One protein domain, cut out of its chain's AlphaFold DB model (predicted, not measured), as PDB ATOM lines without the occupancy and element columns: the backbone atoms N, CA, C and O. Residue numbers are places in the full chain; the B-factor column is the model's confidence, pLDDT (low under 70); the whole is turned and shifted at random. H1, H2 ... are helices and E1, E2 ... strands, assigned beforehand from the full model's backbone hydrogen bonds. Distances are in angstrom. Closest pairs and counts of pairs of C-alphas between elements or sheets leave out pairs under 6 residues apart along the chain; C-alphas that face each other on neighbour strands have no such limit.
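AT A GLANCE: This is residues 2 to 93 and 118 to 148 of the 259 residues of the protein "Sin3a_C domain-containing protein" of Piromyces sp. (strain E2) (UniProt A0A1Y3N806). This is a loose row of parts: a two-stranded ribbon, E1 and E2, at one end; then two helices, H1 and H2, side by side and running opposite ways; then the helix H3 near the beginning of H2; and at the far end a separate narrow ribbon that folds back on itself. In that ribbon E4 and E5 pair near the turn, and E3 and E6 pair near its open end. You will find 123 residues printed, with three named helices and six named strands in the order H1 H2 E1 E2 H3 E3 E4 E5 E6. The class is mixed, and the strands make three separate antiparallel pairs. The whole is loose, with a radius of gyration of the C-alphas of 19.4 A and spans of 53 by 38 by 32 A.

HOW THE PARTS SIT: Begin at E1, residues 43 to 49, and E2, residues 54 to 60, an antiparallel hairpin at 159 degrees; look at N 47 and O 56, 2.9 A apart and within hydrogen-bond range. From there go to H2, residues 24 to 37, where the closest C-alphas to E1 are those of Lys 35 and Leu 43, 7.9 A apart. H2 and H1, residues 2 to 17, form a helical hairpin and only just touch, with 3 pairs of C-alphas within 8 A. Their closest C-alphas, of Leu 9 and Val 34, are 7.4 A apart; the helices run opposite ways at a shallow tilt of 10 degrees. H3, residues 73 to 84, is close to H2 but not clearly touching: the closest C-alphas, of Arg 25 and Val 79, are 7.8 A apart, at a steep tilt of 47 degrees. In H1, H2 and H3 every O i to N i+4 pair is within hydrogen-bond range. E4, residues 126 to 128, and E5, residues 135 to 137, form an antiparallel hairpin, with N 127 and O 136 within hydrogen-bond range at 2.8 A. E3, residues 118 to 121, and E6, residues 144 to 147, are antiparallel neighbours at 177 degrees, with N 121 and O 144 within hydrogen-bond range at 2.9 A. H3 is apart from E4, E5 and E6.

IN THESE COORDINATES: Find C-alpha 43 at (133.046, 206.465, 145.872); E1 runs 19.6 A from there, and E2 is 18.6 A long. H1 begins at C-alpha 2, (144.137, 195.699, 141.882), and is 22.6 A long; H2 is 20.2 A and H3 16.3 A. E3 and E6 are 9.9 A and 10.3 A long, and E6 ends at C-alpha 147, (155.020, 219.199, 185.168).

THE WHOLE: The two C-alphas farthest apart, of Tyr 53 and Cys 148, are 62.3 A apart. Residues 94 to 117 are not printed, and C-alphas 93 and 118 are 32.7 A apart across the cut. The link from E2 to H3, residues 61 to 72, is long. The mean pLDDT of the printed part is 79.1, and 22 residues are under 70, among them residues 62 to 71 and 87 to 92.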
ATOM      1  N   LEU A   2     145.600 195.752 141.672       70.19
ATOM      2  CA  LEU A   2     144.137 195.699 141.882       70.19
ATOM      3  C   LEU A   2     143.645 194.572 142.814       70.19
ATOM      4  O   LEU A   2     142.810 194.812 143.674       70.19
ATOM      5  N   ILE A   3     144.206 193.362 142.702       76.88
ATOM      6  CA  ILE A   3     143.815 192.207 143.540       76.88
ATOM      7  C   ILE A   3     144.116 192.445 145.030       76.88
ATOM      8  O   ILE A   3     143.335 192.055 145.892       76.88
ATOM      9  N   LEU A   4     145.228 193.121 145.341       77.88
ATOM     10  CA  LEU A   4     145.603 193.441 146.721       77.88
ATOM     11  C   LEU A   4     144.682 194.516 147.309       77.88
ATOM     12  O   LEU A   4     144.301 194.423 148.472       77.88
ATOM     13  N   LEU A   5     144.279 195.492 146.493       79.06
ATOM     14  CA  LEU A   5     143.336 196.539 146.886       79.06
ATOM     15  C   LEU A   5     141.945 195.948 147.161       79.06
ATOM     16  O   LEU A   5     141.353 196.226 148.202       79.06
ATOM     17  N   LEU A   6     141.473 195.053 146.287       81.25
ATOM     18  CA  LEU A   6     140.215 194.328 146.476       81.25
ATOM     19  C   LEU A   6     140.234 193.492 147.765       81.25
ATOM     20  O   LEU A   6     139.291 193.544 148.550       81.25
ATOM     21  N   HIS A   7     141.322 192.761 148.016       85.75
ATOM     22  CA  HIS A   7     141.480 191.980 149.243       85.75
ATOM     23  C   HIS A   7     141.412 192.865 150.497       85.75
ATOM     24  O   HIS A   7     140.739 192.518 151.469       85.75
ATOM     25  N   GLN A   8     142.055 194.034 150.461       82.06
ATOM     26  CA  GLN A   8     142.038 194.996 151.560       82.06
ATOM     27  C   GLN A   8     140.628 195.561 151.815       82.06
ATOM     28  O   GLN A   8     140.218 195.674 152.970       82.06
ATOM     29  N   LEU A   9     139.870 195.863 150.754       82.44
ATOM     30  CA  LEU A   9     138.484 196.341 150.846       82.44
ATOM     31  C   LEU A   9     137.532 195.273 151.387       82.44
ATOM     32  O   LEU A   9     136.723 195.566 152.264       82.44
ATOM     33  N   ILE A  10     137.660 194.028 150.925       85.75
ATOM     34  CA  ILE A  10     136.862 192.903 151.435       85.75
ATOM     35  C   ILE A  10     137.161 192.674 152.919       85.75
ATOM     36  O   ILE A  10     136.249 192.481 153.719       85.75
ATOM     37  N   LYS A  11     138.434 192.758 153.319       86.69
ATOM     38  CA  LYS A  11     138.827 192.656 154.729       86.69
ATOM     39  C   LYS A  11     138.201 193.765 155.580       86.69
ATOM     40  O   LYS A  11     137.773 193.506 156.702       86.69
ATOM     41  N   LEU A  12     138.144 194.988 155.052       84.62
ATOM     42  CA  LEU A  12     137.497 196.120 155.711       84.62
ATOM     43  C   LEU A  12     135.981 195.903 155.852       84.62
ATOM     44  O   LEU A  12     135.433 196.156 156.919       84.62
ATOM     45  N   TYR A  13     135.329 195.399 154.800       85.56
ATOM     46  CA  TYR A  13     133.901 195.079 154.791       85.56
ATOM     47  C   TYR A  13     133.543 193.990 155.811       85.56
ATOM     48  O   TYR A  13     132.655 194.195 156.635       85.56
ATOM     49  N   ASN A  14     134.282 192.878 155.827       85.69
ATOM     50  CA  ASN A  14     134.044 191.785 156.775       85.69
ATOM     51  C   ASN A  14     134.174 192.263 158.230       85.69
ATOM     52  O   ASN A  14     133.341 191.938 159.068       85.69
ATOM     53  N   LYS A  15     135.166 193.118 158.509       84.50
ATOM     54  CA  LYS A  15     135.377 193.716 159.835       84.50
ATOM     55  C   LYS A  15     134.228 194.627 160.287       84.50
ATOM     56  O   LYS A  15     134.055 194.833 161.491       84.50
ATOM     57  N   ASP A  16     133.504 195.232 159.350       79.12
ATOM     58  CA  ASP A  16     132.339 196.060 159.669       79.12
ATOM     59  C   ASP A  16     131.067 195.212 159.820       79.12
ATOM     60  O   ASP A  16     130.268 195.480 160.711       79.12
ATOM     61  N   CYS A  17     130.941 194.123 159.049       79.88
ATOM     62  CA  CYS A  17     129.834 193.164 159.148       79.88
ATOM     63  C   CYS A  17     129.818 192.363 160.457       79.88
ATOM     64  O   CYS A  17     128.753 191.960 160.905       79.88
ATOM     65  N   GLU A  18     130.971 192.141 161.094       80.19
ATOM     66  CA  GLU A  18     131.066 191.467 162.403       80.19
ATOM     67  C   GLU A  18     130.388 192.240 163.554       80.19
ATOM     68  O   GLU A  18     130.359 191.765 164.688       80.19
ATOM     69  N   LYS A  19     129.880 193.454 163.307       75.62
ATOM     70  CA  LYS A  19     129.302 194.323 164.333       75.62
ATOM     71  C   LYS A  19     127.836 194.601 164.024       75.62
ATOM     72  O   LYS A  19     127.528 195.342 163.102       75.62
ATOM     73  N   ASP A  20     126.946 194.140 164.897       64.19
ATOM     74  CA  ASP A  20     125.486 194.209 164.701       64.19
ATOM     75  C   ASP A  20     124.865 195.625 164.769       64.19
ATOM     76  O   ASP A  20     123.663 195.785 164.570       64.19
ATOM     77  N   LEU A  21     125.647 196.673 165.075       65.31
ATOM     78  CA  LEU A  21     125.149 198.053 165.178       65.31
ATOM     79  C   LEU A  21     125.947 199.026 164.303       65.31
ATOM     80  O   LEU A  21     127.132 199.292 164.552       65.31
ATOM     81  N   HIS A  22     125.259 199.659 163.355       67.62
ATOM     82  CA  HIS A  22     125.786 200.780 162.584       67.62
ATOM     83  C   HIS A  22     125.583 202.083 163.363       67.62
ATOM     84  O   HIS A  22     124.465 202.507 163.635       67.62
ATOM     85  N   SER A  23     126.693 202.702 163.765       72.62
ATOM     86  CA  SER A  23     126.703 204.044 164.349       72.62
ATOM     87  C   SER A  23     127.165 205.039 163.279       72.62
ATOM     88  O   SER A  23     128.114 204.720 162.561       72.62
ATOM     89  N   PRO A  24     126.601 206.254 163.215       68.44
ATOM     90  CA  PRO A  24     127.049 207.325 162.314       68.44
ATOM     91  C   PRO A  24     128.560 207.591 162.404       68.44
ATOM     92  O   PRO A  24     129.252 207.789 161.407       68.44
ATOM     93  N   ARG A  25     129.121 207.496 163.616       70.00
ATOM     94  CA  ARG A  25     130.568 207.604 163.848       70.00
ATOM     95  C   ARG A  25     131.350 206.472 163.181       70.00
ATOM     96  O   ARG A  25     132.458 206.695 162.700       70.00
ATOM     97  N   ARG A  26     130.795 205.259 163.154       75.31
ATOM     98  CA  ARG A  26     131.403 204.104 162.477       75.31
ATOM     99  C   ARG A  26     131.326 204.251 160.965       75.31
ATOM    100  O   ARG A  26     132.349 204.050 160.327       75.31
ATOM    101  N   GLU A  27     130.187 204.681 160.424       76.75
ATOM    102  CA  GLU A  27     130.051 204.993 158.993       76.75
ATOM    103  C   GLU A  27     131.085 206.046 158.568       76.75
ATOM    104  O   GLU A  27     131.769 205.880 157.558       76.75
ATOM    105  N   ALA A  28     131.297 207.076 159.395       73.50
ATOM    106  CA  ALA A  28     132.302 208.097 159.126       73.50
ATOM    107  C   ALA A  28     133.742 207.550 159.133       73.50
ATOM    108  O   ALA A  28     134.528 207.855 158.233       73.50
ATOM    109  N   ILE A  29     134.092 206.710 160.116       78.19
ATOM    110  CA  ILE A  29     135.407 206.049 160.191       78.19
ATOM    111  C   ILE A  29     135.604 205.094 159.007       78.19
ATOM    112  O   ILE A  29     136.679 205.069 158.404       78.19
ATOM    113  N   TYR A  30     134.571 204.332 158.650       81.56
ATOM    114  CA  TYR A  30     134.581 203.424 157.510       81.56
ATOM    115  C   TYR A  30     134.818 204.200 156.210       81.56
ATOM    116  O   TYR A  30     135.786 203.915 155.503       81.56
ATOM    117  N   LYS A  31     134.048 205.265 155.952       78.06
ATOM    118  CA  LYS A  31     134.224 206.147 154.787       78.06
ATOM    119  C   LYS A  31     135.632 206.753 154.729       78.06
ATOM    120  O   LYS A  31     136.239 206.754 153.660       78.06
ATOM    121  N   LEU A  32     136.193 207.197 155.859       78.31
ATOM    122  CA  LEU A  32     137.569 207.710 155.923       78.31
ATOM    123  C   LEU A  32     138.609 206.633 155.578       78.31
ATOM    124  O   LEU A  32     139.560 206.892 154.834       78.31
ATOM    125  N   SER A  33     138.422 205.414 156.088       82.38
ATOM    126  CA  SER A  33     139.325 204.298 155.803       82.38
ATOM    127  C   SER A  33     139.286 203.908 154.324       82.38
ATOM    128  O   SER A  33     140.340 203.822 153.701       82.38
ATOM    129  N   VAL A  34     138.095 203.802 153.723       81.38
ATOM    130  CA  VAL A  34     137.920 203.553 152.284       81.38
ATOM    131  C   VAL A  34     138.572 204.668 151.463       81.38
ATOM    132  O   VAL A  34     139.364 204.370 150.576       81.38
ATOM    133  N   LYS A  35     138.345 205.943 151.802       75.69
ATOM    134  CA  LYS A  35     138.957 207.095 151.111       75.69
ATOM    135  C   LYS A  35     140.488 207.083 151.159       75.69
ATOM    136  O   LYS A  35     141.142 207.517 150.219       75.69
ATOM    137  N   THR A  36     141.073 206.559 152.233       78.38
ATOM    138  CA  THR A  36     142.535 206.419 152.337       78.38
ATOM    139  C   THR A  36     143.077 205.398 151.328       78.38
ATOM    140  O   THR A  36     144.178 205.576 150.804       78.38
ATOM    141  N   PHE A  37     142.302 204.347 151.036       76.69
ATOM    142  CA  PHE A  37     142.663 203.298 150.079       76.69
ATOM    143  C   PHE A  37     142.309 203.653 148.624       76.69
ATOM    144  O   PHE A  37     143.056 203.276 147.723       76.69
ATOM    145  N   LEU A  38     141.211 204.379 148.388       75.06
ATOM    146  CA  LEU A  38     140.795 204.883 147.074       75.06
ATOM    147  C   LEU A  38     141.061 206.393 146.986       75.06
ATOM    148  O   LEU A  38     140.177 207.206 147.239       75.06
ATOM    149  N   GLN A  39     142.294 206.769 146.648       67.56
ATOM    150  CA  GLN A  39     142.697 208.182 146.576       67.56
ATOM    151  C   GLN A  39     142.139 208.894 145.328       67.56
ATOM    152  O   GLN A  39     141.797 210.075 145.398       67.56
ATOM    153  N   ASP A  40     141.975 208.174 144.211       68.25
ATOM    154  CA  ASP A  40     141.660 208.787 142.913       68.25
ATOM    155  C   ASP A  40     140.319 208.383 142.291       68.25
ATOM    156  O   ASP A  40     139.851 209.080 141.388       68.25
ATOM    157  N   GLU A  41     139.665 207.336 142.793       73.94
ATOM    158  CA  GLU A  41     138.418 206.817 142.219       73.94
ATOM    159  C   GLU A  41     137.157 207.379 142.889       73.94
ATOM    160  O   GLU A  41     137.187 207.898 144.006       73.94
ATOM    161  N   ASN A  42     136.031 207.287 142.179       76.50
ATOM    162  CA  ASN A  42     134.732 207.737 142.671       76.50
ATOM    163  C   ASN A  42     134.187 206.755 143.715       76.50
ATOM    164  O   ASN A  42     134.189 205.544 143.496       76.50
ATOM    165  N   LEU A  43     133.686 207.276 144.838       78.88
ATOM    166  CA  LEU A  43     133.046 206.465 145.872       78.88
ATOM    167  C   LEU A  43     131.545 206.365 145.594       78.88
ATOM    168  O   LEU A  43     130.889 207.356 145.289       78.88
ATOM    169  N   PHE A  44     130.989 205.170 145.767       81.50
ATOM    170  CA  PHE A  44     129.552 204.930 145.677       81.50
ATOM    171  C   PHE A  44     129.057 204.364 147.005       81.50
ATOM    172  O   PHE A  44     129.615 203.390 147.513       81.50
ATOM    173  N   LYS A  45     128.013 204.970 147.570       81.25
ATOM    174  CA  LYS A  45     127.268 204.423 148.705       81.25
ATOM    175  C   LYS A  45     126.099 203.610 148.174       81.25
ATOM    176  O   LYS A  45     125.281 204.120 147.415       81.25
ATOM    177  N   PHE A  46     126.040 202.356 148.599       82.75
ATOM    178  CA  PHE A  46     124.917 201.461 148.364       82.75
ATOM    179  C   PHE A  46     124.142 201.350 149.669       82.75
ATOM    180  O   PHE A  46     124.691 200.904 150.674       82.75
ATOM    181  N   GLU A  47     122.884 201.767 149.661       83.38
ATOM    182  CA  GLU A  47     122.004 201.658 150.817       83.38
ATOM    183  C   GLU A  47     120.752 200.893 150.407       83.38
ATOM    184  O   GLU A  47     120.057 201.264 149.457       83.38
ATOM    185  N   TYR A  48     120.507 199.784 151.097       83.75
ATOM    186  CA  TYR A  48     119.384 198.903 150.827       83.75
ATOM    187  C   TYR A  48     118.365 199.005 151.956       83.75
ATOM    188  O   TYR A  48     118.655 198.652 153.100       83.75
ATOM    189  N   ASN A  49     117.163 199.473 151.628       83.94
ATOM    190  CA  ASN A  49     116.051 199.494 152.564       83.94
ATOM    191  C   ASN A  49     115.295 198.158 152.490       83.94
ATOM    192  O   ASN A  49     114.583 197.894 151.522       83.94
ATOM    193  N   ASN A  50     115.418 197.337 153.538       82.69
ATOM    194  CA  ASN A  50     114.749 196.033 153.630       82.69
ATOM    195  C   ASN A  50     113.214 196.132 153.669       82.69
ATOM    196  O   ASN A  50     112.543 195.175 153.298       82.69
ATOM    197  N   LEU A  51     112.656 197.250 154.146       83.75
ATOM    198  CA  LEU A  51     111.205 197.410 154.300       83.75
ATOM    199  C   LEU A  51     110.523 197.749 152.974       83.75
ATOM    200  O   LEU A  51     109.422 197.281 152.701       83.75
ATOM    201  N   GLU A  52     111.186 198.556 152.152       87.31
ATOM    202  CA  GLU A  52     110.653 199.023 150.870       87.31
ATOM    203  C   GLU A  52     111.207 198.222 149.681       87.31
ATOM    204  O   GLU A  52     110.743 198.390 148.556       87.31
ATOM    205  N   TYR A  53     112.184 197.338 149.921       89.06
ATOM    206  CA  TYR A  53     112.944 196.604 148.902       89.06
ATOM    207  C   TYR A  53     113.620 197.524 147.870       89.06
ATOM    208  O   TYR A  53     113.797 197.154 146.708       89.06
ATOM    209  N   ILE A  54     114.019 198.726 148.293       89.81
ATOM    210  CA  ILE A  54     114.645 199.736 147.434       89.81
ATOM    211  C   ILE A  54     116.155 199.736 147.669       89.81
ATOM    212  O   ILE A  54     116.624 199.906 148.794       89.81
ATOM    213  N   LEU A  55     116.919 199.584 146.582       89.31
ATOM    214  CA  LEU A  55     118.354 199.850 146.554       89.31
ATOM    215  C   LEU A  55     118.586 201.283 146.076       89.31
ATOM    216  O   LEU A  55     118.243 201.627 144.946       89.31
ATOM    217  N   THR A  56     119.208 202.099 146.916       85.62
ATOM    218  CA  THR A  56     119.656 203.443 146.552       85.62
ATOM    219  C   THR A  56     121.165 203.445 146.341       85.62
ATOM    220  O   THR A  56     121.922 202.852 147.111       85.62
ATOM    221  N   ILE A  57     121.601 204.082 145.253       86.31
ATOM    222  CA  ILE A  57     123.015 204.233 144.904       86.31
ATOM    223  C   ILE A  57     123.307 205.727 144.872       86.31
ATOM    224  O   ILE A  57     122.754 206.450 144.044       86.31
ATOM    225  N   GLN A  58     124.157 206.191 145.782       82.50
ATOM    226  CA  GLN A  58     124.564 207.589 145.879       82.50
ATOM    227  C   GLN A  58     126.031 207.717 145.472       82.50
ATOM    228  O   GLN A  58     126.899 207.033 146.015       82.50
ATOM    229  N   LEU A  59     126.313 208.591 144.506       81.75
ATOM    230  CA  LEU A  59     127.679 208.993 144.185       81.75
ATOM    231  C   LEU A  59     128.169 209.928 145.292       81.75
ATOM    232  O   LEU A  59     127.574 210.980 145.505       81.75
ATOM    233  N   ILE A  60     129.238 209.536 145.979       76.81
ATOM    234  CA  ILE A  60     129.908 210.364 146.977       76.81
ATOM    235  C   ILE A  60     131.012 211.138 146.261       76.81
ATOM    236  O   ILE A  60     131.978 210.550 145.763       76.81
ATOM    237  N   SER A  61     130.883 212.461 146.239       71.50
ATOM    238  CA  SER A  61     131.910 213.347 145.687       71.50
ATOM    239  C   SER A  61     133.161 213.339 146.573       71.50
ATOM    240  O   SER A  61     133.095 213.071 147.778       71.50
ATOM    241  N   LYS A  62     134.336 213.657 146.011       64.69
ATOM    242  CA  LYS A  62     135.599 213.709 146.781       64.69
ATOM    243  C   LYS A  62     135.543 214.766 147.894       64.69
ATOM    244  O   LYS A  62     136.244 214.637 148.907       64.69
ATOM    245  N   GLU A  63     134.680 215.756 147.712       58.81
ATOM    246  CA  GLU A  63     134.419 216.899 148.578       58.81
ATOM    247  C   GLU A  63     133.235 216.683 149.533       58.81
ATOM    248  O   GLU A  63     133.020 217.531 150.396       58.81
ATOM    249  N   ASP A  64     132.488 215.574 149.423       63.59
ATOM    250  CA  ASP A  64     131.303 215.358 150.261       63.59
ATOM    251  C   ASP A  64     131.701 215.165 151.718       63.59
ATOM    252  O   ASP A  64     132.287 214.139 152.118       63.59
ATOM    253  N   TYR A  65     131.321 216.157 152.517       59.81
ATOM    254  CA  TYR A  65     131.597 216.204 153.932       59.81
ATOM    255  C   TYR A  65     130.927 215.030 154.635       59.81
ATOM    256  O   TYR A  65     129.788 214.645 154.374       59.81
ATOM    257  N   LEU A  66     131.630 214.470 155.615       59.84
ATOM    258  CA  LEU A  66     131.103 213.430 156.499       59.84
ATOM    259  C   LEU A  66     129.885 213.913 157.334       59.84
ATOM    260  O   LEU A  66     129.321 213.139 158.094       59.84
ATOM    261  N   THR A  67     129.517 215.200 157.261       55.78
ATOM    262  CA  THR A  67     128.373 215.817 157.959       55.78
ATOM    263  C   THR A  67     127.046 215.708 157.219       55.78
ATOM    264  O   THR A  67     126.005 215.828 157.863       55.78
ATOM    265  N   ASP A  68     127.041 215.499 155.904       57.69
ATOM    266  CA  ASP A  68     125.818 215.688 155.106       57.69
ATOM    267  C   ASP A  68     124.790 214.563 155.305       57.69
ATOM    268  O   ASP A  68     123.612 214.726 155.006       57.69
ATOM    269  N   THR A  69     125.215 213.453 155.907       57.22
ATOM    270  CA  THR A  69     124.381 212.291 156.245       57.22
ATOM    271  C   THR A  69     123.677 212.410 157.605       57.22
ATOM    272  O   THR A  69     122.850 211.567 157.934       57.22
ATOM    273  N   SER A  70     123.993 213.428 158.415       56.59
ATOM    274  CA  SER A  70     123.432 213.570 159.771       56.59
ATOM    275  C   SER A  70     122.028 214.187 159.753       56.59
ATOM    276  O   SER A  70     121.798 215.269 159.199       56.59
ATOM    277  N   VAL A  71     121.077 213.477 160.365       62.59
ATOM    278  CA  VAL A  71     119.630 213.720 160.220       62.59
ATOM    279  C   VAL A  71     119.137 214.777 161.221       62.59
ATOM    280  O   VAL A  71     118.147 215.463 160.964       62.59
ATOM    281  N   SER A  72     119.862 214.981 162.329       72.62
ATOM    282  CA  SER A  72     119.510 215.925 163.400       72.62
ATOM    283  C   SER A  72     120.576 217.006 163.632       72.62
ATOM    284  O   SER A  72     121.775 216.791 163.441       72.62
ATOM    285  N   SER A  73     120.152 218.187 164.091       73.75
ATOM    286  CA  SER A  73     121.046 219.284 164.496       73.75
ATOM    287  C   SER A  73     121.974 218.897 165.652       73.75
ATOM    288  O   SER A  73     123.118 219.347 165.693       73.75
ATOM    289  N   GLU A  74     121.514 218.032 166.557       78.25
ATOM    290  CA  GLU A  74     122.315 217.495 167.662       78.25
ATOM    291  C   GLU A  74     123.450 216.596 167.159       78.25
ATOM    292  O   GLU A  74     124.584 216.673 167.626       78.25
ATOM    293  N   GLU A  75     123.167 215.794 166.139       75.56
ATOM    294  CA  GLU A  75     124.131 214.881 165.539       75.56
ATOM    295  C   GLU A  75     125.199 215.639 164.738       75.56
ATOM    296  O   GLU A  75     126.394 215.383 164.897       75.56
ATOM    297  N   LYS A  76     124.785 216.664 163.975       75.75
ATOM    298  CA  LYS A  76     125.699 217.631 163.336       75.75
ATOM    299  C   LYS A  76     126.646 218.253 164.354       75.75
ATOM    300  O   LYS A  76     127.848 218.355 164.105       75.75
ATOM    301  N   TRP A  77     126.104 218.652 165.504       78.94
ATOM    302  CA  TRP A  77     126.875 219.261 166.580       78.94
ATOM    303  C   TRP A  77     127.862 218.279 167.220       78.94
ATOM    304  O   TRP A  77     129.031 218.622 167.382       78.94
ATOM    305  N   SER A  78     127.439 217.046 167.515       79.12
ATOM    306  CA  SER A  78     128.324 216.007 168.059       79.12
ATOM    307  C   SER A  78     129.495 215.716 167.121       79.12
ATOM    308  O   SER A  78     130.642 215.662 167.560       79.12
ATOM    309  N   VAL A  79     129.222 215.572 165.821       76.88
ATOM    310  CA  VAL A  79     130.255 215.326 164.808       76.88
ATOM    311  C   VAL A  79     131.210 216.516 164.687       76.88
ATOM    312  O   VAL A  79     132.419 216.325 164.546       76.88
ATOM    313  N   TYR A  80     130.694 217.745 164.766       78.44
ATOM    314  CA  TYR A  80     131.520 218.951 164.771       78.44
ATOM    315  C   TYR A  80     132.455 219.002 165.985       78.44
ATOM    316  O   TYR A  80     133.654 219.214 165.809       78.44
ATOM    317  N   VAL A  81     131.936 218.771 167.196       80.31
ATOM    318  CA  VAL A  81     132.742 218.769 168.429       80.31
ATOM    319  C   VAL A  81     133.827 217.693 168.360       80.31
ATOM    320  O   VAL A  81     134.992 217.995 168.610       80.31
ATOM    321  N   ASP A  82     133.482 216.480 167.922       78.62
ATOM    322  CA  ASP A  82     134.440 215.380 167.748       78.62
ATOM    323  C   ASP A  82     135.579 215.743 166.779       78.62
ATOM    324  O   ASP A  82     136.725 215.337 166.992       78.62
ATOM    325  N   ARG A  83     135.292 216.503 165.712       75.81
ATOM    326  CA  ARG A  83     136.322 217.004 164.786       75.81
ATOM    327  C   ARG A  83     137.112 218.164 165.368       75.81
ATOM    328  O   ARG A  83     138.314 218.219 165.163       75.81
ATOM    329  N   TYR A  84     136.465 219.071 166.092       77.12
ATOM    330  CA  TYR A  84     137.131 220.211 166.718       77.12
ATOM    331  C   TYR A  84     138.160 219.775 167.771       77.12
ATOM    332  O   TYR A  84     139.197 220.413 167.926       77.12
ATOM    333  N   MET A  85     137.905 218.666 168.472       76.00
ATOM    334  CA  MET A  85     138.870 218.091 169.413       76.00
ATOM    335  C   MET A  85     140.076 217.433 168.723       76.00
ATOM    336  O   MET A  85     141.094 217.188 169.370       76.00
ATOM    337  N   GLN A  86     139.996 217.141 167.422       77.38
ATOM    338  CA  GLN A  86     141.133 216.636 166.661       77.38
ATOM    339  C   GLN A  86     142.042 217.809 166.287       77.38
ATOM    340  O   GLN A  86     141.585 218.836 165.804       77.38
ATOM    341  N   LEU A  87     143.356 217.646 166.460       65.06
ATOM    342  CA  LEU A  87     144.366 218.685 166.183       65.06
ATOM    343  C   LEU A  87     144.456 219.108 164.698       65.06
ATOM    344  O   LEU A  87     145.247 219.986 164.354       65.06
ATOM    345  N   GLY A  88     143.697 218.464 163.810       69.00
ATOM    346  CA  GLY A  88     143.643 218.781 162.386       69.00
ATOM    347  C   GLY A  88     142.767 219.995 162.079       69.00
ATOM    348  O   GLY A  88     141.972 220.448 162.897       69.00
ATOM    349  N   ALA A  89     142.890 220.521 160.860       66.25
ATOM    350  CA  ALA A  89     141.927 221.498 160.369       66.25
ATOM    351  C   ALA A  89     140.541 220.841 160.305       66.25
ATOM    352  O   ALA A  89     140.368 219.801 159.668       66.25
ATOM    353  N   THR A  90     139.557 221.450 160.962       67.12
ATOM    354  CA  THR A  90     138.157 221.048 160.833       67.12
ATOM    355  C   THR A  90     137.736 221.162 159.369       67.12
ATOM    356  O   THR A  90     137.967 222.197 158.737       67.12
ATOM    357  N   GLU A  91     137.141 220.100 158.830       65.62
ATOM    358  CA  GLU A  91     136.736 220.035 157.422       65.62
ATOM    359  C   GLU A  91     135.869 221.242 157.024       65.62
ATOM    360  O   GLU A  91     134.984 221.657 157.770       65.62
ATOM    361  N   GLY A  92     136.145 221.825 155.855       63.78
ATOM    362  CA  GLY A  92     135.425 222.994 155.334       63.78
ATOM    363  C   GLY A  92     135.932 224.347 155.847       63.78
ATOM    364  O   GLY A  92     135.524 225.386 155.332       63.78
ATOM    365  N   ILE A  93     136.866 224.368 156.806       70.31
ATOM    366  CA  ILE A  93     137.519 225.599 157.264       70.31
ATOM    367  C   ILE A  93     138.918 225.684 156.647       70.31
ATOM    368  O   ILE A  93     139.869 225.057 157.102       70.31
ATOM    369  N   LEU A 118     155.191 214.286 183.534       84.69
ATOM    370  CA  LEU A 118     153.884 214.919 183.466       84.69
ATOM    371  C   LEU A 118     152.844 214.142 184.270       84.69
ATOM    372  O   LEU A 118     152.646 212.952 184.066       84.69
ATOM    373  N   VAL A 119     152.159 214.849 185.167       87.44
ATOM    374  CA  VAL A 119     150.941 214.367 185.817       87.44
ATOM    375  C   VAL A 119     149.780 215.120 185.189       87.44
ATOM    376  O   VAL A 119     149.716 216.349 185.273       87.44
ATOM    377  N   MET A 120     148.891 214.376 184.542       89.19
ATOM    378  CA  MET A 120     147.687 214.897 183.910       89.19
ATOM    379  C   MET A 120     146.472 214.138 184.430       89.19
ATOM    380  O   MET A 120     146.490 212.912 184.507       89.19
ATOM    381  N   HIS A 121     145.428 214.869 184.791       90.25
ATOM    382  CA  HIS A 121     144.126 214.317 185.127       90.25
ATOM    383  C   HIS A 121     143.078 215.192 184.451       90.25
ATOM    384  O   HIS A 121     142.936 216.361 184.806       90.25
ATOM    385  N   SER A 122     142.398 214.639 183.446       89.25
ATOM    386  CA  SER A 122     141.311 215.334 182.762       89.25
ATOM    387  C   SER A 122     139.993 214.951 183.417       89.25
ATOM    388  O   SER A 122     139.619 213.780 183.419       89.25
ATOM    389  N   GLY A 123     139.347 215.931 184.028       91.06
ATOM    390  CA  GLY A 123     138.096 215.776 184.760       91.06
ATOM    391  C   GLY A 123     137.178 216.984 184.632       91.06
ATOM    392  O   GLY A 123     136.145 217.001 185.288       91.06
ATOM    393  N   LEU A 124     137.536 217.989 183.825       92.12
ATOM    394  CA  LEU A 124     136.701 219.150 183.552       92.12
ATOM    395  C   LEU A 124     135.532 218.751 182.654       92.12
ATOM    396  O   LEU A 124     135.719 218.333 181.511       92.12
ATOM    397  N   GLU A 125     134.315 218.944 183.148       92.25
ATOM    398  CA  GLU A 125     133.110 218.716 182.363       92.25
ATOM    399  C   GLU A 125     132.559 220.037 181.831       92.25
ATOM    400  O   GLU A 125     132.494 221.066 182.515       92.25
ATOM    401  N   LEU A 126     132.115 219.993 180.578       90.38
ATOM    402  CA  LEU A 126     131.621 221.141 179.838       90.38
ATOM    403  C   LEU A 126     130.259 220.815 179.227       90.38
ATOM    404  O   LEU A 126     130.064 219.762 178.622       90.38
ATOM    405  N   LYS A 127     129.326 221.762 179.324       89.94
ATOM    406  CA  LYS A 127     128.040 221.738 178.623       89.94
ATOM    407  C   LYS A 127     128.016 222.850 177.583       89.94
ATOM    408  O   LYS A 127     128.320 224.000 177.901       89.94
ATOM    409  N   ILE A 128     127.633 222.519 176.351       87.25
ATOM    410  CA  ILE A 128     127.554 223.487 175.252       87.25
ATOM    411  C   ILE A 128     126.108 223.623 174.787       87.25
ATOM    412  O   ILE A 128     125.472 222.638 174.418       87.25
ATOM    413  N   CYS A 129     125.579 224.845 174.787       87.56
ATOM    414  CA  CYS A 129     124.254 225.111 174.234       87.56
ATOM    415  C   CYS A 129     124.319 225.186 172.707       87.56
ATOM    416  O   CYS A 129     124.837 226.165 172.174       87.56
ATOM    417  N   VAL A 130     123.719 224.214 172.014       80.56
ATOM    418  CA  VAL A 130     123.719 224.116 170.538       80.56
ATOM    419  C   VAL A 130     123.161 225.378 169.860       80.56
ATOM    420  O   VAL A 130     123.682 225.806 168.838       80.56
ATOM    421  N   ASN A 131     122.154 226.030 170.455       82.81
ATOM    422  CA  ASN A 131     121.489 227.187 169.840       82.81
ATOM    423  C   ASN A 131     122.260 228.508 169.989       82.81
ATOM    424  O   ASN A 131     122.146 229.385 169.141       82.81
ATOM    425  N   THR A 132     122.986 228.693 171.095       87.06
ATOM    426  CA  THR A 132     123.643 229.977 171.416       87.06
ATOM    427  C   THR A 132     125.162 229.878 171.470       87.06
ATOM    428  O   THR A 132     125.809 230.873 171.785       87.06
ATOM    429  N   TYR A 133     125.721 228.682 171.267       83.00
ATOM    430  CA  TYR A 133     127.147 228.361 171.388       83.00
ATOM    431  C   TYR A 133     127.781 228.813 172.713       83.00
ATOM    432  O   TYR A 133     128.978 229.076 172.802       83.00
ATOM    433  N   LYS A 134     126.963 228.913 173.767       88.44
ATOM    434  CA  LYS A 134     127.424 229.286 175.106       88.44
ATOM    435  C   LYS A 134     127.987 228.054 175.801       88.44
ATOM    436  O   LYS A 134     127.388 226.980 175.746       88.44
ATOM    437  N   LEU A 135     129.127 228.251 176.450       89.25
ATOM    438  CA  LEU A 135     129.903 227.245 177.159       89.25
ATOM    439  C   LEU A 135     129.639 227.380 178.661       89.25
ATOM    440  O   LEU A 135     129.764 228.476 179.208       89.25
ATOM    441  N   PHE A 136     129.282 226.280 179.317       92.50
ATOM    442  CA  PHE A 136     129.057 226.218 180.759       92.50
ATOM    443  C   PHE A 136     129.945 225.140 181.368       92.50
ATOM    444  O   PHE A 136     129.870 223.979 180.972       92.50
ATOM    445  N   PHE A 137     130.764 225.519 182.342       94.50
ATOM    446  CA  PHE A 137     131.569 224.574 183.110       94.50
ATOM    447  C   PHE A 137     130.739 223.989 184.247       94.50
ATOM    448  O   PHE A 137     129.968 224.706 184.890       94.50
ATOM    449  N   VAL A 138     130.876 222.686 184.481       94.31
ATOM    450  CA  VAL A 138     130.212 222.028 185.606       94.31
ATOM    451  C   VAL A 138     130.978 222.351 186.886       94.31
ATOM    452  O   VAL A 138     132.204 222.258 186.943       94.31
ATOM    453  N   ASN A 139     130.253 222.746 187.932       92.69
ATOM    454  CA  ASN A 139     130.863 223.051 189.221       92.69
ATOM    455  C   ASN A 139     131.588 221.819 189.780       92.69
ATOM    456  O   ASN A 139     131.105 220.697 189.646       92.69
ATOM    457  N   ASN A 140     132.707 222.051 190.466       91.81
ATOM    458  CA  ASN A 140     133.540 221.017 191.091       91.81
ATOM    459  C   ASN A 140     134.162 220.024 190.091       91.81
ATOM    460  O   ASN A 140     134.546 218.925 190.482       91.81
ATOM    461  N   THR A 141     134.270 220.414 188.819       95.50
ATOM    462  CA  THR A 141     135.029 219.684 187.802       95.50
ATOM    463  C   THR A 141     136.253 220.504 187.418       95.50
ATOM    464  O   THR A 141     136.178 221.728 187.300       95.50
ATOM    465  N   GLU A 142     137.402 219.850 187.289       92.69
ATOM    466  CA  GLU A 142     138.662 220.517 186.981       92.69
ATOM    467  C   GLU A 142     139.586 219.610 186.174       92.69
ATOM    468  O   GLU A 142     139.590 218.387 186.320       92.69
ATOM    469  N   ASP A 143     140.398 220.243 185.334       93.12
ATOM    470  CA  ASP A 143     141.526 219.602 184.682       93.12
ATOM    471  C   ASP A 143     142.795 219.949 185.455       93.12
ATOM    472  O   ASP A 143     143.100 221.116 185.716       93.12
ATOM    473  N   TYR A 144     143.565 218.923 185.796       91.00
ATOM    474  CA  TYR A 144     144.820 219.059 186.510       91.00
ATOM    475  C   TYR A 144     145.987 218.740 185.583       91.00
ATOM    476  O   TYR A 144     146.099 217.643 185.033       91.00
ATOM    477  N   PHE A 145     146.901 219.699 185.450       89.81
ATOM    478  CA  PHE A 145     148.120 219.548 184.668       89.81
ATOM    479  C   PHE A 145     149.326 220.015 185.478       89.81
ATOM    480  O   PHE A 145     149.463 221.196 185.807       89.81
ATOM    481  N   ARG A 146     150.246 219.096 185.774       86.31
ATOM    482  CA  ARG A 146     151.471 219.395 186.514       86.31
ATOM    483  C   ARG A 146     152.689 218.782 185.842       86.31
ATOM    484  O   ARG A 146     152.811 217.568 185.711       86.31
ATOM    485  N   ARG A 147     153.664 219.636 185.525       84.19
ATOM    486  CA  ARG A 147     155.020 219.199 185.168       84.19
ATOM    487  C   ARG A 147     155.825 218.911 186.430       84.19
ATOM    488  O   ARG A 147     156.035 219.800 187.259       84.19
ATOM    489  N   CYS A 148     156.284 217.676 186.569       80.50
ATOM    490  CA  CYS A 148     157.158 217.240 187.648       80.50
ATOM    491  C   CYS A 148     158.610 217.578 187.302       80.50
ATOM    492  O   CYS A 148     159.397 216.715 186.931       80.50
TER     493      CYS A 148